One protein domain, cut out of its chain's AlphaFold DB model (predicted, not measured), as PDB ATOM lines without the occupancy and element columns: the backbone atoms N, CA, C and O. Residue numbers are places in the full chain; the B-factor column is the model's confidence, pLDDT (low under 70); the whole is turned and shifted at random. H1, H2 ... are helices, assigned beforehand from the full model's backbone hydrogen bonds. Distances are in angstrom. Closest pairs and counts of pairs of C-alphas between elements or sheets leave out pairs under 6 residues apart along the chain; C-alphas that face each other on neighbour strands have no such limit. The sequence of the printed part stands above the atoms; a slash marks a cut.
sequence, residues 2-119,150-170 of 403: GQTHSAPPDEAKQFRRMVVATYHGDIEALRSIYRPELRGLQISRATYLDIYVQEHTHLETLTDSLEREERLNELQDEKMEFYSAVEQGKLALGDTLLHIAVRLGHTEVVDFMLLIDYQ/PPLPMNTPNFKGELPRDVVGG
ATOM      1  N   GLY A   2     184.845 220.911 259.831       29.77
ATOM      2  CA  GLY A   2     185.608 220.252 260.889       29.77
ATOM      3  C   GLY A   2     187.095 220.378 260.603       29.77
ATOM      4  O   GLY A   2     187.565 219.868 259.590       29.77
ATOM      5  N   GLN A   3     187.826 221.075 261.468       29.66
ATOM      6  CA  GLN A   3     189.274 220.945 261.501       29.66
ATOM      7  C   GLN A   3     189.585 219.525 261.978       29.66
ATOM      8  O   GLN A   3     189.554 219.234 263.170       29.66
ATOM      9  N   THR A   4     189.854 218.623 261.037       39.47
ATOM     10  CA  THR A   4     190.630 217.417 261.311       39.47
ATOM     11  C   THR A   4     192.025 217.898 261.688       39.47
ATOM     12  O   THR A   4     192.859 218.142 260.816       39.47
ATOM     13  N   HIS A   5     192.266 218.129 262.976       41.91
ATOM     14  CA  HIS A   5     193.629 218.225 263.471       41.91
ATOM     15  C   HIS A   5     194.264 216.862 263.202       41.91
ATOM     16  O   HIS A   5     193.971 215.892 263.895       41.91
ATOM     17  N   SER A   6     195.050 216.767 262.129       55.19
ATOM     18  CA  SER A   6     195.906 215.614 261.883       55.19
ATOM     19  C   SER A   6     196.791 215.469 263.112       55.19
ATOM     20  O   SER A   6     197.668 216.303 263.338       55.19
ATOM     21  N   ALA A   7     196.497 214.473 263.948       61.84
ATOM     22  CA  ALA A   7     197.339 214.156 265.085       61.84
ATOM     23  C   ALA A   7     198.774 213.927 264.570       61.84
ATOM     24  O   ALA A   7     198.938 213.393 263.463       61.84
ATOM     25  N   PRO A   8     199.812 214.338 265.318       76.69
ATOM     26  CA  PRO A   8     201.191 213.988 265.014       76.69
ATOM     27  C   PRO A   8     201.328 212.498 264.646       76.69
ATOM     28  O   PRO A   8     200.610 211.671 265.214       76.69
ATOM     29  N   PRO A   9     202.244 212.119 263.735       77.44
ATOM     30  CA  PRO A   9     202.341 210.746 263.228       77.44
ATOM     31  C   PRO A   9     202.419 209.676 264.329       77.44
ATOM     32  O   PRO A   9     201.790 208.624 264.220       77.44
ATOM     33  N   ASP A  10     203.128 209.967 265.421       84.00
ATOM     34  CA  ASP A  10     203.269 209.054 266.560       84.00
ATOM     35  C   ASP A  10     201.971 208.899 267.365       84.00
ATOM     36  O   ASP A  10     201.647 207.804 267.827       84.00
ATOM     37  N   GLU A  11     201.194 209.973 267.510       86.94
ATOM     38  CA  GLU A  11     199.872 209.926 268.141       86.94
ATOM     39  C   GLU A  11     198.882 209.151 267.275       86.94
ATOM     40  O   GLU A  11     198.101 208.355 267.789       86.94
ATOM     41  N   ALA A  12     198.959 209.321 265.955       85.56
ATOM     42  CA  ALA A  12     198.119 208.605 265.009       85.56
ATOM     43  C   ALA A  12     198.414 207.088 265.022       85.56
ATOM     44  O   ALA A  12     197.482 206.281 265.075       85.56
ATOM     45  N   LYS A  13     199.697 206.691 265.072       89.19
ATOM     46  CA  LYS A  13     200.121 205.289 265.266       89.19
ATOM     47  C   LYS A  13     199.642 204.721 266.598       89.19
ATOM     48  O   LYS A  13     199.095 203.621 266.647       89.19
ATOM     49  N   GLN A  14     199.811 205.475 267.684       91.44
ATOM     50  CA  GLN A  14     199.344 205.053 269.001       91.44
ATOM     51  C   GLN A  14     197.822 204.861 269.022       91.44
ATOM     52  O   GLN A  14     197.331 203.847 269.518       91.44
ATOM     53  N   PHE A  15     197.081 205.803 268.439       91.69
ATOM     54  CA  PHE A  15     195.631 205.733 268.329       91.69
ATOM     55  C   PHE A  15     195.177 204.532 267.492       91.69
ATOM     56  O   PHE A  15     194.259 203.833 267.909       91.69
ATOM     57  N   ARG A  16     195.851 204.218 266.374       92.06
ATOM     58  CA  ARG A  16     195.591 202.995 265.593       92.06
ATOM     59  C   ARG A  16     195.708 201.737 266.456       92.06
ATOM     60  O   ARG A  16     194.800 200.913 266.444       92.06
ATOM     61  N   ARG A  17     196.769 201.609 267.259       93.19
ATOM     62  CA  ARG A  17     196.928 200.457 268.167       93.19
ATOM     63  C   ARG A  17     195.804 200.388 269.204       93.19
ATOM     64  O   ARG A  17     195.284 199.308 269.471       93.19
ATOM     65  N   MET A  18     195.397 201.533 269.761       94.62
ATOM     66  CA  MET A  18     194.254 201.609 270.680       94.62
ATOM     67  C   MET A  18     192.946 201.198 269.990       94.62
ATOM     68  O   MET A  18     192.145 200.489 270.596       94.62
ATOM     69  N   VAL A  19     192.734 201.600 268.732       94.75
ATOM     70  CA  VAL A  19     191.578 201.206 267.910       94.75
ATOM     71  C   VAL A  19     191.535 199.695 267.719       94.75
ATOM     72  O   VAL A  19     190.488 199.107 267.965       94.75
ATOM     73  N   VAL A  20     192.655 199.065 267.351       94.44
ATOM     74  CA  VAL A  20     192.748 197.605 267.175       94.44
ATOM     75  C   VAL A  20     192.422 196.877 268.485       94.44
ATOM     76  O   VAL A  20     191.531 196.032 268.513       94.44
ATOM     77  N   ALA A  21     193.051 197.264 269.601       95.88
ATOM     78  CA  ALA A  21     192.774 196.651 270.904       95.88
ATOM     79  C   ALA A  21     191.303 196.823 271.331       95.88
ATOM     80  O   ALA A  21     190.663 195.882 271.797       95.88
ATOM     81  N   THR A  22     190.732 198.011 271.102       96.25
ATOM     82  CA  THR A  22     189.315 198.300 271.372       96.25
ATOM     83  C   THR A  22     188.401 197.466 270.477       96.25
ATOM     84  O   THR A  22     187.415 196.930 270.963       96.25
ATOM     85  N   TYR A  23     188.719 197.325 269.189       96.44
ATOM     86  CA  TYR A  23     187.943 196.532 268.237       96.44
ATOM     87  C   TYR A  23     187.862 195.057 268.660       96.44
ATOM     88  O   TYR A  23     186.773 194.479 268.676       96.44
ATOM     89  N   HIS A  24     188.975 194.474 269.109       96.00
ATOM     90  CA  HIS A  24     188.999 193.100 269.621       96.00
ATOM     91  C   HIS A  24     188.436 192.945 271.042       96.00
ATOM     92  O   HIS A  24     188.236 191.820 271.491       96.00
ATOM     93  N   GLY A  25     188.169 194.045 271.754       94.62
ATOM     94  CA  GLY A  25     187.778 194.000 273.163       94.62
ATOM     95  C   GLY A  25     188.916 193.558 274.093       94.62
ATOM     96  O   GLY A  25     188.652 193.110 275.206       94.62
ATOM     97  N   ASP A  26     190.174 193.669 273.653       95.06
ATOM     98  CA  ASP A  26     191.350 193.268 274.427       95.06
ATOM     99  C   ASP A  26     191.760 194.385 275.394       95.06
ATOM    100  O   ASP A  26     192.481 195.330 275.054       95.06
ATOM    101  N   ILE A  27     191.262 194.280 276.624       92.31
ATOM    102  CA  ILE A  27     191.497 195.261 277.686       92.31
ATOM    103  C   ILE A  27     192.954 195.264 278.129       92.31
ATOM    104  O   ILE A  27     193.466 196.326 278.467       92.31
ATOM    105  N   GLU A  28     193.628 194.116 278.149       92.31
ATOM    106  CA  GLU A  28     195.009 194.041 278.629       92.31
ATOM    107  C   GLU A  28     195.961 194.673 277.614       92.31
ATOM    108  O   GLU A  28     196.797 195.510 277.982       92.31
ATOM    109  N   ALA A  29     195.760 194.383 276.323       93.69
ATOM    110  CA  ALA A  29     196.453 195.093 275.259       93.69
ATOM    111  C   ALA A  29     196.161 196.593 275.340       93.69
ATOM    112  O   ALA A  29     197.106 197.382 275.392       93.69
ATOM    113  N   LEU A  30     194.884 196.989 275.437       93.44
ATOM    114  CA  LEU A  30     194.485 198.392 275.519       93.44
ATOM    115  C   LEU A  30     195.123 199.089 276.725       93.44
ATOM    116  O   LEU A  30     195.687 200.165 276.560       93.44
ATOM    117  N   ARG A  31     195.112 198.472 277.911       91.56
ATOM    118  CA  ARG A  31     195.692 199.007 279.152       91.56
ATOM    119  C   ARG A  31     197.168 199.350 278.988       91.56
ATOM    120  O   ARG A  31     197.593 200.405 279.448       91.56
ATOM    121  N   SER A  32     197.933 198.502 278.300       91.44
ATOM    122  CA  SER A  32     199.372 198.719 278.087       91.44
ATOM    123  C   SER A  32     199.698 199.896 277.154       91.44
ATOM    124  O   SER A  32     200.788 200.464 277.226       91.44
ATOM    125  N   ILE A  33     198.756 200.282 276.287       92.12
ATOM    126  CA  ILE A  33     198.940 201.307 275.249       92.12
ATOM    127  C   ILE A  33     198.002 202.512 275.416       92.12
ATOM    128  O   ILE A  33     198.009 203.422 274.586       92.12
ATOM    129  N   TYR A  34     197.158 202.539 276.442       90.62
ATOM    130  CA  TYR A  34     196.113 203.547 276.543       90.62
ATOM    131  C   TYR A  34     196.707 204.931 276.820       90.62
ATOM    132  O   TYR A  34     197.352 205.154 277.842       90.62
ATOM    133  N   ARG A  35     196.447 205.879 275.916       88.56
ATOM    134  CA  ARG A  35     196.707 207.307 276.123       88.56
ATOM    135  C   ARG A  35     195.385 208.068 276.229       88.56
ATOM    136  O   ARG A  35     194.701 208.223 275.212       88.56
ATOM    137  N   PRO A  36     195.001 208.534 277.430       84.44
ATOM    138  CA  PRO A  36     193.743 209.244 277.647       84.44
ATOM    139  C   PRO A  36     193.555 210.474 276.751       84.44
ATOM    140  O   PRO A  36     192.430 210.789 276.374       84.44
ATOM    141  N   GLU A  37     194.637 211.156 276.380       84.75
ATOM    142  CA  GLU A  37     194.621 212.368 275.556       84.75
ATOM    143  C   GLU A  37     194.130 212.079 274.130       84.75
ATOM    144  O   GLU A  37     193.529 212.936 273.487       84.75
ATOM    145  N   LEU A  38     194.330 210.845 273.660       87.69
ATOM    146  CA  LEU A  38     193.997 210.415 272.304       87.69
ATOM    147  C   LEU A  38     192.571 209.863 272.182       87.69
ATOM    148  O   LEU A  38     192.115 209.579 271.078       87.69
ATOM    149  N   ARG A  39     191.832 209.721 273.291       85.38
ATOM    150  CA  ARG A  39     190.499 209.084 273.293       85.38
ATOM    151  C   ARG A  39     189.454 209.815 272.447       85.38
ATOM    152  O   ARG A  39     188.475 209.199 272.030       85.38
ATOM    153  N   GLY A  40     189.653 211.116 272.229       85.12
ATOM    154  CA  GLY A  40     188.799 211.968 271.400       85.12
ATOM    155  C   GLY A  40     189.153 211.970 269.912       85.12
ATOM    156  O   GLY A  40     188.410 212.560 269.132       85.12
ATOM    157  N   LEU A  41     190.260 211.332 269.509       89.62
ATOM    158  CA  LEU A  41     190.599 211.192 268.096       89.62
ATOM    159  C   LEU A  41     189.577 210.305 267.382       89.62
ATOM    160  O   LEU A  41     188.930 209.441 267.979       89.62
ATOM    161  N   GLN A  42     189.431 210.552 266.085       92.31
ATOM    162  CA  GLN A  42     188.446 209.907 265.230       92.31
ATOM    163  C   GLN A  42     189.144 209.108 264.136       92.31
ATOM    164  O   GLN A  42     190.119 209.574 263.541       92.31
ATOM    165  N   ILE A  43     188.629 207.915 263.835       90.12
ATOM    166  CA  ILE A  43     189.152 207.093 262.743       90.12
ATOM    167  C   ILE A  43     189.008 207.844 261.417       90.12
ATOM    168  O   ILE A  43     187.911 208.219 261.005       90.12
ATOM    169  N   SER A  44     190.116 207.991 260.695       89.12
ATOM    170  CA  SER A  44     190.150 208.552 259.347       89.12
ATOM    171  C   SER A  44     190.824 207.575 258.396       89.12
ATOM    172  O   SER A  44     191.912 207.074 258.675       89.12
ATOM    173  N   ARG A  45     190.195 207.339 257.239       87.50
ATOM    174  CA  ARG A  45     190.759 206.477 256.192       87.50
ATOM    175  C   ARG A  45     192.098 207.010 255.682       87.50
ATOM    176  O   ARG A  45     193.006 206.221 255.454       87.50
ATOM    177  N   ALA A  46     192.208 208.327 255.511       86.44
ATOM    178  CA  ALA A  46     193.439 208.961 255.042       86.44
ATOM    179  C   ALA A  46     194.574 208.740 256.050       86.44
ATOM    180  O   ALA A  46     195.612 208.199 255.695       86.44
ATOM    181  N   THR A  47     194.318 209.030 257.327       84.56
ATOM    182  CA  THR A  47     195.301 208.847 258.402       84.56
ATOM    183  C   THR A  47     195.728 207.387 258.553       84.56
ATOM    184  O   THR A  47     196.909 207.114 258.732       84.56
ATOM    185  N   TYR A  48     194.792 206.441 258.435       86.56
ATOM    186  CA  TYR A  48     195.112 205.014 258.480       86.56
ATOM    187  C   TYR A  48     196.018 204.588 257.313       86.56
ATOM    188  O   TYR A  48     197.011 203.896 257.523       86.56
ATOM    189  N   LEU A  49     195.712 205.035 256.089       87.44
ATOM    190  CA  LEU A  49     196.530 204.749 254.906       87.44
ATOM    191  C   LEU A  49     197.927 205.371 254.997       87.44
ATOM    192  O   LEU A  49     198.899 204.705 254.652       87.44
ATOM    193  N   ASP A  50     198.036 206.602 255.494       87.25
ATOM    194  CA  ASP A  50     199.326 207.273 255.671       87.25
ATOM    195  C   ASP A  50     200.219 206.511 256.663       87.25
ATOM    196  O   ASP A  50     201.395 206.277 256.382       87.25
ATOM    197  N   ILE A  51     199.655 206.058 257.794       86.75
ATOM    198  CA  ILE A  51     200.371 205.215 258.767       86.75
ATOM    199  C   ILE A  51     200.803 203.897 258.123       86.75
ATOM    200  O   ILE A  51     201.958 203.504 258.268       86.75
ATOM    201  N   TYR A  52     199.900 203.238 257.394       88.81
ATOM    202  CA  TYR A  52     200.191 201.974 256.724       88.81
ATOM    203  C   TYR A  52     201.357 202.112 255.738       88.81
ATOM    204  O   TYR A  52     202.277 201.301 255.763       88.81
ATOM    205  N   VAL A  53     201.361 203.154 254.899       89.56
ATOM    206  CA  VAL A  53     202.449 203.400 253.938       89.56
ATOM    207  C   VAL A  53     203.770 203.648 254.669       89.56
ATOM    208  O   VAL A  53     204.792 203.070 254.302       89.56
ATOM    209  N   GLN A  54     203.761 204.458 255.730       88.75
ATOM    210  CA  GLN A  54     204.961 204.710 256.533       88.75
ATOM    211  C   GLN A  54     205.504 203.431 257.181       88.75
ATOM    212  O   GLN A  54     206.707 203.182 257.125       88.75
ATOM    213  N   GLU A  55     204.647 202.603 257.776       88.69
ATOM    214  CA  GLU A  55     205.069 201.338 258.384       88.69
ATOM    215  C   GLU A  55     205.558 200.336 257.344       88.69
ATOM    216  O   GLU A  55     206.613 199.741 257.541       88.69
ATOM    217  N   HIS A  56     204.879 200.222 256.204       91.69
ATOM    218  CA  HIS A  56     205.315 199.373 255.098       91.69
ATOM    219  C   HIS A  56     206.725 199.751 254.631       91.69
ATOM    220  O   HIS A  56     207.608 198.898 254.575       91.69
ATOM    221  N   THR A  57     206.971 201.042 254.369       91.69
ATOM    222  CA  THR A  57     208.307 201.516 253.962       91.69
ATOM    223  C   THR A  57     209.370 201.270 255.031       91.69
ATOM    224  O   THR A  57     210.509 200.970 254.696       91.69
ATOM    225  N   HIS A  58     209.018 201.351 256.318       90.38
ATOM    226  CA  HIS A  58     209.944 201.034 257.401       90.38
ATOM    227  C   HIS A  58     210.270 199.536 257.454       90.38
ATOM    228  O   HIS A  58     211.441 199.173 257.550       90.38
ATOM    229  N   LEU A  59     209.265 198.666 257.339       92.12
ATOM    230  CA  LEU A  59     209.454 197.214 257.336       92.12
ATOM    231  C   LEU A  59     210.303 196.749 256.148       92.12
ATOM    232  O   LEU A  59     211.141 195.868 256.311       92.12
ATOM    233  N   GLU A  60     210.180 197.386 254.980       91.62
ATOM    234  CA  GLU A  60     211.035 197.096 253.820       91.62
ATOM    235  C   GLU A  60     212.533 197.321 254.086       91.62
ATOM    236  O   GLU A  60     213.364 196.691 253.428       91.62
ATOM    237  N   THR A  61     212.890 198.169 255.061       93.25
ATOM    238  CA  THR A  61     214.291 198.417 255.452       93.25
ATOM    239  C   THR A  61     214.883 197.344 256.368       93.25
ATOM    240  O   THR A  61     216.093 197.359 256.603       93.25
ATOM    241  N   LEU A  62     214.071 196.409 256.878       91.44
ATOM    242  CA  LEU A  62     214.548 195.320 257.732       91.44
ATOM    243  C   LEU A  62     215.475 194.381 256.949       91.44
ATOM    244  O   LEU A  62     215.154 193.916 255.854       91.44
ATOM    245  N   THR A  63     216.638 194.094 257.534       91.50
ATOM    246  CA  THR A  63     217.665 193.237 256.926       91.50
ATOM    247  C   THR A  63     217.329 191.754 257.002       91.50
ATOM    248  O   THR A  63     217.730 190.997 256.121       91.50
ATOM    249  N   ASP A  64     216.617 191.330 258.049       94.06
ATOM    250  CA  ASP A  64     216.147 189.953 258.183       94.06
ATOM    251  C   ASP A  64     214.934 189.739 257.269       94.06
ATOM    252  O   ASP A  64     213.882 190.359 257.436       94.06
ATOM    253  N   SER A  65     215.092 188.868 256.269       90.44
ATOM    254  CA  SER A  65     214.045 188.604 255.289       90.44
ATOM    255  C   SER A  65     212.833 187.894 255.880       90.44
ATOM    256  O   SER A  65     211.733 188.150 255.400       90.44
ATOM    257  N   LEU A  66     213.034 187.023 256.875       94.06
ATOM    258  CA  LEU A  66     211.958 186.257 257.498       94.06
ATOM    259  C   LEU A  66     211.119 187.175 258.392       94.06
ATOM    260  O   LEU A  66     209.906 187.248 258.218       94.06
ATOM    261  N   GLU A  67     211.775 187.942 259.272       93.38
ATOM    262  CA  GLU A  67     211.108 188.921 260.149       93.38
ATOM    263  C   GLU A  67     210.347 189.973 259.330       93.38
ATOM    264  O   GLU A  67     209.223 190.355 259.660       93.38
ATOM    265  N   ARG A  68     210.946 190.437 258.227       94.25
ATOM    266  CA  ARG A  68     210.306 191.380 257.308       94.25
ATOM    267  C   ARG A  68     209.040 190.805 256.681       94.25
ATOM    268  O   ARG A  68     208.038 191.509 256.623       94.25
ATOM    269  N   GLU A  69     209.088 189.574 256.173       93.75
ATOM    270  CA  GLU A  69     207.936 188.942 255.521       93.75
ATOM    271  C   GLU A  69     206.802 188.683 256.520       93.75
ATOM    272  O   GLU A  69     205.654 189.013 256.235       93.75
ATOM    273  N   GLU A  70     207.130 188.192 257.718       94.75
ATOM    274  CA  GLU A  70     206.168 187.981 258.804       94.75
ATOM    275  C   GLU A  70     205.446 189.285 259.175       94.75
ATOM    276  O   GLU A  70     204.218 189.350 259.112       94.75
ATOM    277  N   ARG A  71     206.189 190.366 259.442       92.44
ATOM    278  CA  ARG A  71     205.584 191.660 259.802       92.44
ATOM    279  C   ARG A  71     204.809 192.323 258.667       92.44
ATOM    280  O   ARG A  71     203.825 193.014 258.923       92.44
ATOM    281  N   LEU A  72     205.244 192.161 257.415       93.06
ATOM    282  CA  LEU A  72     204.493 192.676 256.264       93.06
ATOM    283  C   LEU A  72     203.160 191.940 256.100       93.06
ATOM    284  O   LEU A  72     202.161 192.583 255.769       93.06
ATOM    285  N   ASN A  73     203.128 190.630 256.368       94.12
ATOM    286  CA  ASN A  73     201.895 189.850 256.368       94.12
ATOM    287  C   ASN A  73     200.951 190.303 257.488       94.12
ATOM    288  O   ASN A  73     199.802 190.613 257.197       94.12
ATOM    289  N   GLU A  74     201.438 190.470 258.723       93.50
ATOM    290  CA  GLU A  74     200.632 191.002 259.836       93.50
ATOM    291  C   GLU A  74     200.035 192.383 259.511       93.50
ATOM    292  O   GLU A  74     198.846 192.634 259.722       93.50
ATOM    293  N   LEU A  75     200.846 193.285 258.944       92.44
ATOM    294  CA  LEU A  75     200.407 194.625 258.552       92.44
ATOM    295  C   LEU A  75     199.347 194.576 257.434       92.44
ATOM    296  O   LEU A  75     198.404 195.373 257.420       92.44
ATOM    297  N   GLN A  76     199.499 193.656 256.479       93.81
ATOM    298  CA  GLN A  76     198.532 193.431 255.408       93.81
ATOM    299  C   GLN A  76     197.222 192.839 255.943       93.81
ATOM    300  O   GLN A  76     196.156 193.312 255.543       93.81
ATOM    301  N   ASP A  77     197.295 191.861 256.842       94.38
ATOM    302  CA  ASP A  77     196.138 191.218 257.463       94.38
ATOM    303  C   ASP A  77     195.323 192.228 258.274       94.38
ATOM    304  O   ASP A  77     194.111 192.329 258.081       94.38
ATOM    305  N   GLU A  78     195.981 193.071 259.076       93.31
ATOM    306  CA  GLU A  78     195.297 194.129 259.824       93.31
ATOM    307  C   GLU A  78     194.610 195.133 258.885       93.31
ATOM    308  O   GLU A  78     193.461 195.522 259.111       93.31
ATOM    309  N   LYS A  79     195.269 195.529 257.784       93.00
ATOM    310  CA  LYS A  79     194.648 196.406 256.776       93.00
ATOM    311  C   LYS A  79     193.387 195.766 256.202       93.00
ATOM    312  O   LYS A  79     192.370 196.447 256.048       93.00
ATOM    313  N   MET A  80     193.452 194.484 255.848       94.31
ATOM    314  CA  MET A  80     192.309 193.759 255.293       94.31
ATOM    315  C   MET A  80     191.172 193.639 256.313       94.31
ATOM    316  O   MET A  80     190.013 193.860 255.958       94.31
ATOM    317  N   GLU A  81     191.493 193.366 257.577       94.06
ATOM    318  CA  GLU A  81     190.519 193.328 258.665       94.06
ATOM    319  C   GLU A  81     189.854 194.690 258.881       94.06
ATOM    320  O   GLU A  81     188.628 194.759 258.955       94.06
ATOM    321  N   PHE A  82     190.625 195.780 258.896       92.44
ATOM    322  CA  PHE A  82     190.088 197.131 259.040       92.44
ATOM    323  C   PHE A  82     189.065 197.457 257.944       92.44
ATOM    324  O   PHE A  82     187.957 197.911 258.241       92.44
ATOM    325  N   TYR A  83     189.397 197.197 256.675       92.38
ATOM    326  CA  TYR A  83     188.466 197.442 255.569       92.38
ATOM    327  C   TYR A  83     187.222 196.557 255.651       92.38
ATOM    328  O   TYR A  83     186.110 197.064 255.505       92.38
ATOM    329  N   SER A  84     187.398 195.275 255.968       95.44
ATOM    330  CA  SER A  84     186.290 194.339 256.180       95.44
ATOM    331  C   SER A  84     185.367 194.791 257.318       95.44
ATOM    332  O   SER A  84     184.144 194.781 257.178       95.44
ATOM    333  N   ALA A  85     185.927 195.271 258.432       94.31
ATOM    334  CA  ALA A  85     185.167 195.780 259.568       94.31
ATOM    335  C   ALA A  85     184.368 197.045 259.219       94.31
ATOM    336  O   ALA A  85     183.227 197.192 259.667       94.31
ATOM    337  N   VAL A  86     184.927 197.936 258.394       93.12
ATOM    338  CA  VAL A  86     184.217 199.121 257.888       93.12
ATOM    339  C   VAL A  86     183.081 198.726 256.939       93.12
ATOM    340  O   VAL A  86     181.974 199.248 257.063       93.12
ATOM    341  N   GLU A  87     183.314 197.782 256.026       93.25
ATOM    342  CA  GLU A  87     182.295 197.289 255.085       93.25
ATOM    343  C   GLU A  87     181.141 196.570 255.794       93.25
ATOM    344  O   GLU A  87     179.976 196.766 255.451       93.25
ATOM    345  N   GLN A  88     181.449 195.792 256.835       93.25
ATOM    346  CA  GLN A  88     180.458 195.112 257.675       93.25
ATOM    347  C   GLN A  88     179.730 196.060 258.641       93.25
ATOM    348  O   GLN A  88     178.832 195.624 259.360       93.25
ATOM    349  N   GLY A  89     180.123 197.337 258.711       90.69
ATOM    350  CA  GLY A  89     179.551 198.313 259.639       90.69
ATOM    351  C   GLY A  89     179.908 198.072 261.109       90.69
ATOM    352  O   GLY A  89     179.280 198.661 261.988       90.69
ATOM    353  N   LYS A  90     180.911 197.230 261.387       92.31
ATOM    354  CA  LYS A  90     181.490 197.033 262.728       92.31
ATOM    355  C   LYS A  90     182.357 198.215 263.158       92.31
ATOM    356  O   LYS A  90     182.495 198.468 264.348       92.31
ATOM    357  N   LEU A  91     182.910 198.937 262.188       93.62
ATOM    358  CA  LEU A  91     183.557 200.232 262.358       93.62
ATOM    359  C   LEU A  91     182.892 201.248 261.427       93.62
ATOM    360  O   LEU A  91     182.463 200.907 260.324       93.62
ATOM    361  N   ALA A  92     182.846 202.513 261.833       93.56
ATOM    362  CA  ALA A  92     182.523 203.618 260.945       93.56
ATOM    363  C   ALA A  92     183.643 204.664 260.950       93.56
ATOM    364  O   ALA A  92     184.316 204.902 261.952       93.56
ATOM    365  N   LEU A  93     183.847 205.316 259.805       93.12
ATOM    366  CA  LEU A  93     184.754 206.458 259.748       93.12
ATOM    367  C   LEU A  93     184.230 207.570 260.663       93.12
ATOM    368  O   LEU A  93     183.029 207.842 260.727       93.12
ATOM    369  N   GLY A  94     185.146 208.211 261.370       91.38
ATOM    370  CA  GLY A  94     184.840 209.185 262.402       91.38
ATOM    371  C   GLY A  94     184.568 208.584 263.783       91.38
ATOM    372  O   GLY A  94     184.433 209.346 264.738       91.38
ATOM    373  N   ASP A  95     184.484 207.255 263.922       94.25
ATOM    374  CA  ASP A  95     184.304 206.626 265.232       94.25
ATOM    375  C   ASP A  95     185.502 206.964 266.142       94.25
ATOM    376  O   ASP A  95     186.666 206.903 265.734       94.25
ATOM    377  N   THR A  96     185.207 207.337 267.387       94.44
ATOM    378  CA  THR A  96     186.186 207.379 268.488       94.44
ATOM    379  C   THR A  96     186.285 205.998 269.141       94.44
ATOM    380  O   THR A  96     185.431 205.144 268.904       94.44
ATOM    381  N   LEU A  97     187.251 205.779 270.041       94.69
ATOM    382  CA  LEU A  97     187.344 204.514 270.799       94.69
ATOM    383  C   LEU A  97     186.033 204.160 271.511       94.69
ATOM    384  O   LEU A  97     185.631 203.000 271.545       94.69
ATOM    385  N   LEU A  98     185.327 205.172 272.021       94.50
ATOM    386  CA  LEU A  98     184.052 204.974 272.694       94.50
ATOM    387  C   LEU A  98     182.957 204.490 271.730       94.50
ATOM    388  O   LEU A  98     182.201 203.598 272.097       94.50
ATOM    389  N   HIS A  99     182.889 205.017 270.501       96.12
ATOM    390  CA  HIS A  99     181.936 204.521 269.500       96.12
ATOM    391  C   HIS A  99     182.178 203.045 269.205       96.12
ATOM    392  O   HIS A  99     181.231 202.268 269.186       96.12
ATOM    393  N   ILE A 100     183.442 202.658 269.022       95.75
ATOM    394  CA  ILE A 100     183.835 201.280 268.707       95.75
ATOM    395  C   ILE A 100     183.439 200.345 269.849       95.75
ATOM    396  O   ILE A 100     182.733 199.365 269.624       95.75
ATOM    397  N   ALA A 101     183.840 200.676 271.082       95.75
ATOM    398  CA  ALA A 101     183.528 199.869 272.256       95.75
ATOM    399  C   ALA A 101     182.013 199.702 272.439       95.75
ATOM    400  O   ALA A 101     181.527 198.604 272.705       95.75
ATOM    401  N   VAL A 102     181.255 200.781 272.240       95.75
ATOM    402  CA  VAL A 102     179.799 200.775 272.381       95.75
ATOM    403  C   VAL A 102     179.120 199.977 271.264       95.75
ATOM    404  O   VAL A 102     178.275 199.130 271.552       95.75
ATOM    405  N   ARG A 103     179.519 200.193 270.007       95.00
ATOM    406  CA  ARG A 103     178.974 199.520 268.819       95.00
ATOM    407  C   ARG A 103     179.191 198.010 268.858       95.00
ATOM    408  O   ARG A 103     178.318 197.251 268.450       95.00
ATOM    409  N   LEU A 104     180.342 197.580 269.367       95.12
ATOM    410  CA  LEU A 104     180.705 196.166 269.465       95.12
ATOM    411  C   LEU A 104     180.233 195.499 270.763       95.12
ATOM    412  O   LEU A 104     180.341 194.284 270.896       95.12
ATOM    413  N   GLY A 105     179.669 196.258 271.708       94.19
ATOM    414  CA  GLY A 105     179.152 195.698 272.954       94.19
ATOM    415  C   GLY A 105     180.201 195.473 274.048       94.19
ATOM    416  O   GLY A 105     179.896 194.818 275.049       94.19
ATOM    417  N   HIS A 106     181.405 196.029 273.901       94.38
ATOM    418  CA  HIS A 106     182.553 195.835 274.793       94.38
ATOM    419  C   HIS A 106     182.406 196.632 276.095       94.38
ATOM    420  O   HIS A 106     183.091 197.626 276.333       94.38
ATOM    421  N   THR A 107     181.488 196.188 276.959       90.75
ATOM    422  CA  THR A 107     181.141 196.865 278.227       90.75
ATOM    423  C   THR A 107     182.356 197.072 279.122       90.75
ATOM    424  O   THR A 107     182.516 198.135 279.712       90.75
ATOM    425  N   GLU A 108     183.243 196.085 279.184       88.88
ATOM    426  CA  GLU A 108     184.432 196.142 280.028       88.88
ATOM    427  C   GLU A 108     185.468 197.166 279.530       88.88
ATOM    428  O   GLU A 108     186.144 197.792 280.342       88.88
ATOM    429  N   VAL A 109     185.546 197.404 278.214       93.00
ATOM    430  CA  VAL A 109     186.378 198.471 277.633       93.00
ATOM    431  C   VAL A 109     185.806 199.846 277.980       93.00
ATOM    432  O   VAL A 109     186.559 200.747 278.348       93.00
ATOM    433  N   VAL A 110     184.478 200.013 277.923       92.69
ATOM    434  CA  VAL A 110     183.818 201.262 278.342       92.69
ATOM    435  C   VAL A 110     184.052 201.519 279.830       92.69
ATOM    436  O   VAL A 110     184.476 202.613 280.200       92.69
ATOM    437  N   ASP A 111     183.854 200.506 280.677       89.44
ATOM    438  CA  ASP A 111     184.154 200.590 282.106       89.44
ATOM    439  C   ASP A 111     185.633 200.935 282.343       89.44
ATOM    440  O   ASP A 111     185.929 201.812 283.147       89.44
ATOM    441  N   PHE A 112     186.575 200.319 281.623       90.19
ATOM    442  CA  PHE A 112     187.991 200.688 281.698       90.19
ATOM    443  C   PHE A 112     188.193 202.177 281.383       90.19
ATOM    444  O   PHE A 112     188.766 202.899 282.194       90.19
ATOM    445  N   MET A 113     187.650 202.679 280.271       89.75
ATOM    446  CA  MET A 113     187.780 204.093 279.889       89.75
ATOM    447  C   MET A 113     187.177 205.073 280.914       89.75
ATOM    448  O   MET A 113     187.660 206.205 281.011       89.75
ATOM    449  N   LEU A 114     186.142 204.656 281.655       87.62
ATOM    450  CA  LEU A 114     185.488 205.434 282.718       87.62
ATOM    451  C   LEU A 114     186.265 205.424 284.041       87.62
ATOM    452  O   LEU A 114     186.245 206.409 284.777       87.62
ATOM    453  N   LEU A 115     186.901 204.296 284.360       84.88
ATOM    454  CA  LEU A 115     187.458 204.003 285.684       84.88
ATOM    455  C   LEU A 115     188.963 204.201 285.777       84.88
ATOM    456  O   LEU A 115     189.519 204.009 286.855       84.88
ATOM    457  N   ILE A 116     189.631 204.544 284.675       76.88
ATOM    458  CA  ILE A 116     191.045 204.914 284.705       76.88
ATOM    459  C   ILE A 116     191.213 206.109 285.648       76.88
ATOM    460  O   ILE A 116     190.979 207.267 285.298       76.88
ATOM    461  N   ASP A 117     191.611 205.781 286.878       58.69
ATOM    462  CA  ASP A 117     192.057 206.718 287.889       58.69
ATOM    463  C   ASP A 117     193.332 207.385 287.369       58.69
ATOM    464  O   ASP A 117     194.331 206.739 287.047       58.69
ATOM    465  N   TYR A 118     193.322 208.710 287.321       57.22
ATOM    466  CA  TYR A 118     194.433 209.535 286.850       57.22
ATOM    467  C   TYR A 118     195.658 209.548 287.809       57.22
ATOM    468  O   TYR A 118     196.425 210.505 287.843       57.22
ATOM    469  N   GLN A 119     195.894 208.517 288.627       44.38
ATOM    470  CA  GLN A 119     196.949 208.564 289.654       44.38
ATOM    471  C   GLN A 119     197.812 207.307 289.830       44.38
ATOM    472  O   GLN A 119     198.341 207.092 290.917       44.38
ATOM    473  N   PRO A 150     190.835 215.679 278.797       64.38
ATOM    474  CA  PRO A 150     189.690 216.029 277.967       64.38
ATOM    475  C   PRO A 150     188.532 215.095 278.324       64.38
ATOM    476  O   PRO A 150     188.794 213.900 278.435       64.38
ATOM    477  N   PRO A 151     187.289 215.573 278.508       70.56
ATOM    478  CA  PRO A 151     186.152 214.738 278.904       70.56
ATOM    479  C   PRO A 151     185.937 213.563 277.942       70.56
ATOM    480  O   PRO A 151     186.421 213.570 276.805       70.56
ATOM    481  N   LEU A 152     185.225 212.526 278.391       78.75
ATOM    482  CA  LEU A 152     184.840 211.432 277.497       78.75
ATOM    483  C   LEU A 152     184.066 211.997 276.295       78.75
ATOM    484  O   LEU A 152     183.191 212.845 276.487       78.75
ATOM    485  N   PRO A 153     184.343 211.533 275.061       81.94
ATOM    486  CA  PRO A 153     183.748 212.074 273.840       81.94
ATOM    487  C   PRO A 153     182.299 211.585 273.636       81.94
ATOM    488  O   PRO A 153     181.938 211.116 272.562       81.94
ATOM    489  N   MET A 154     181.462 211.688 274.675       85.06
ATOM    490  CA  MET A 154     180.043 211.298 274.694       85.06
ATOM    491  C   MET A 154     179.188 212.118 273.721       85.06
ATOM    492  O   MET A 154     178.157 211.646 273.249       85.06
ATOM    493  N   ASN A 155     179.624 213.345 273.428       87.50
ATOM    494  CA  ASN A 155     178.921 214.303 272.574       87.50
ATOM    495  C   ASN A 155     179.676 214.594 271.266       87.50
ATOM    496  O   ASN A 155     179.328 215.530 270.551       87.50
ATOM    497  N   THR A 156     180.723 213.822 270.962       88.62
ATOM    498  CA  THR A 156     181.463 213.945 269.703       88.62
ATOM    499  C   THR A 156     180.794 213.047 268.667       88.62
ATOM    500  O   THR A 156     180.848 211.835 268.845       88.62
ATOM    501  N   PRO A 157     180.180 213.582 267.600       92.44
ATOM    502  CA  PRO A 157     179.605 212.745 266.556       92.44
ATOM    503  C   PRO A 157     180.693 212.154 265.657       92.44
ATOM    504  O   PRO A 157     181.684 212.827 265.353       92.44
ATOM    505  N   ASN A 158     180.489 210.929 265.174       92.88
ATOM    506  CA  ASN A 158     181.293 210.370 264.087       92.88
ATOM    507  C   ASN A 158     181.030 211.101 262.752       92.88
ATOM    508  O   ASN A 158     180.238 212.043 262.672       92.88
ATOM    509  N   PHE A 159     181.671 210.678 261.656       92.31
ATOM    510  CA  PHE A 159     181.522 211.365 260.363       92.31
ATOM    511  C   PHE A 159     180.133 211.188 259.736       92.31
ATOM    512  O   PHE A 159     179.807 211.895 258.785       92.31
ATOM    513  N   LYS A 160     179.305 210.282 260.271       90.88
ATOM    514  CA  LYS A 160     177.891 210.138 259.908       90.88
ATOM    515  C   LYS A 160     176.961 211.009 260.759       90.88
ATOM    516  O   LYS A 160     175.776 211.080 260.452       90.88
ATOM    517  N   GLY A 161     177.473 211.680 261.791       92.44
ATOM    518  CA  GLY A 161     176.661 212.451 262.731       92.44
ATOM    519  C   GLY A 161     176.116 211.638 263.909       92.44
ATOM    520  O   GLY A 161     175.349 212.188 264.691       92.44
ATOM    521  N   GLU A 162     176.490 210.362 264.045       94.25
ATOM    522  CA  GLU A 162     176.029 209.481 265.126       94.25
ATOM    523  C   GLU A 162     176.858 209.729 266.391       94.25
ATOM    524  O   GLU A 162     178.083 209.823 266.315       94.25
ATOM    525  N   LEU A 163     176.206 209.803 267.551       94.19
ATOM    526  CA  LEU A 163     176.854 209.823 268.862       94.19
ATOM    527  C   LEU A 163     177.092 208.391 269.378       94.19
ATOM    528  O   LEU A 163     176.428 207.454 268.929       94.19
ATOM    529  N   PRO A 164     177.936 208.191 270.412       93.50
ATOM    530  CA  PRO A 164     178.099 206.884 271.050       93.50
ATOM    531  C   PRO A 164     176.769 206.243 271.482       93.50
ATOM    532  O   PRO A 164     176.566 205.045 271.309       93.50
ATOM    533  N   ARG A 165     175.821 207.047 271.982       92.06
ATOM    534  CA  ARG A 165     174.474 206.589 272.372       92.06
ATOM    535  C   ARG A 165     173.649 206.037 271.202       92.06
ATOM    536  O   ARG A 165     172.814 205.166 271.424       92.06
ATOM    537  N   ASP A 166     173.907 206.497 269.980       93.38
ATOM    538  CA  ASP A 166     173.150 206.111 268.785       93.38
ATOM    539  C   ASP A 166     173.661 204.788 268.193       93.38
ATOM    540  O   ASP A 166     172.927 204.074 267.512       93.38
ATOM    541  N   VAL A 167     174.916 204.425 268.486       93.50
ATOM    542  CA  VAL A 167     175.586 203.248 267.905       93.50
ATOM    543  C   VAL A 167     175.548 202.012 268.805       93.50
ATOM    544  O   VAL A 167     175.980 200.945 268.385       93.50
ATOM    545  N   VAL A 168     174.996 202.121 270.018       91.62
ATOM    546  CA  VAL A 168     174.914 201.040 271.026       91.62
ATOM    547  C   VAL A 168     174.084 199.829 270.590       91.62
ATOM    548  O   VAL A 168     174.185 198.746 271.174       91.62
ATOM    549  N   GLY A 169     173.240 200.000 269.569       87.12
ATOM    550  CA  GLY A 169     172.362 198.951 269.067       87.12
ATOM    551  C   GLY A 169     171.429 198.415 270.157       87.12
ATOM    552  O   GLY A 169     170.857 199.176 270.934       87.12
ATOM    553  N   GLY A 170     171.268 197.090 270.219       87.69
ATOM    554  CA  GLY A 170     170.373 196.409 271.165       87.69
ATOM    555  C   GLY A 170     170.965 196.103 272.548       87.69
ATOM    556  O   GLY A 170     170.324 195.391 273.323       87.69
TER     557      GLY A 170
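This is residues 2 to 119 and 150 to 170 of the 403 residues of an uncharacterized protein of Phytophthora palmivora var. palmivora (UniProt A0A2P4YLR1). A long helical hairpin, H4 with H3, crosses one side of a body made of two shorter helical hairpins set side by side, H1 with H2 and H5 with H6. H3 packs on H1 about perpendicular to it, and the small helix H7 packs on H5 at the end of the domain away from the turn of the long hairpin. The printed part has 139 residues with seven named helices, H1 to H7 in order along the chain, and no named strand; the class is all helix. It is compact, with a radius of gyration of the C-alphas of 15.5 A, and spans 46 by 35 by 30 A.

The longest helix, H4, holds residues 65 to 87 and measures 32.9 A from C-alpha 65 at (214.045, 188.604, 255.289) to C-alpha 87 at (182.295, 197.289, 255.085). Before it, H3 holds residues 45 to 60 and is 22.5 A long. H1, residues 9 to 24, is 23.0 A long and begins at C-alpha 9 at (202.341, 210.746, 263.228). The shorter helices are H2, residues 27 to 33, H5, residues 97 to 104, H6, residues 107 to 115, and H7, residues 164 to 167, which ends at C-alpha 167 at (175.586, 203.248, 267.905).

H3 and H4 form a helical hairpin at a shallow tilt of 11 degrees, opposite ways; their closest C-alphas, those of Leu 59 and Arg 68, are 5.9 A apart. H3 touches H1 about perpendicular, at 77 degrees, through residues 47 to 51 of H3 and 9 to 16 of H1 alone; the closest C-alphas, Lys 13 and Ile 51, are 6.5 A apart. H4 and H1 are near each other. H1 and H5 are the hubs, touching three helices each. H1 and H2 form a hairpin at 6 degrees, the C-alphas of Ala 21 and Leu 30 being closest at 5.2 A. With residues 18 to 23 alone, H1 touches H5 at a shallow tilt of 22 degrees, the same way; the closest C-alphas, Thr 22 and Ala 101, are 6.1 A apart. H5 and H6 form a hairpin at 24 degrees, with Ala 101 and Val 109 closest at 6.2 A between C-alphas. H2 and H6 only just touch, with 3 pairs of C-alphas within 8 A, the closest being Ile 27 and Val 109 at 6.0 A. H7 touches H5, the C-alphas of His 99 and Pro 164 being closest at 4.8 A. Of the 6 touching pairs with a tilt, 4 are shallow, and the packing is only just mostly aligned. Every O i to N i+4 pair is within hydrogen-bond range in H1 to H6; H7 is too short for one.

The C-alphas farthest apart, those of Thr 63 and Gly 170, are 49.5 A apart. Residues 120 to 149 are not printed, and C-alphas 119 and 150 are 15.7 A apart across the cut. Of the links printed whole, that from H2 to H3, 11 residues, is long. Residues 150 to 163 hold no named element. The mean pLDDT of the printed part is 87.9, with residues 2 to 7, 117 to 119 and 150 under 70.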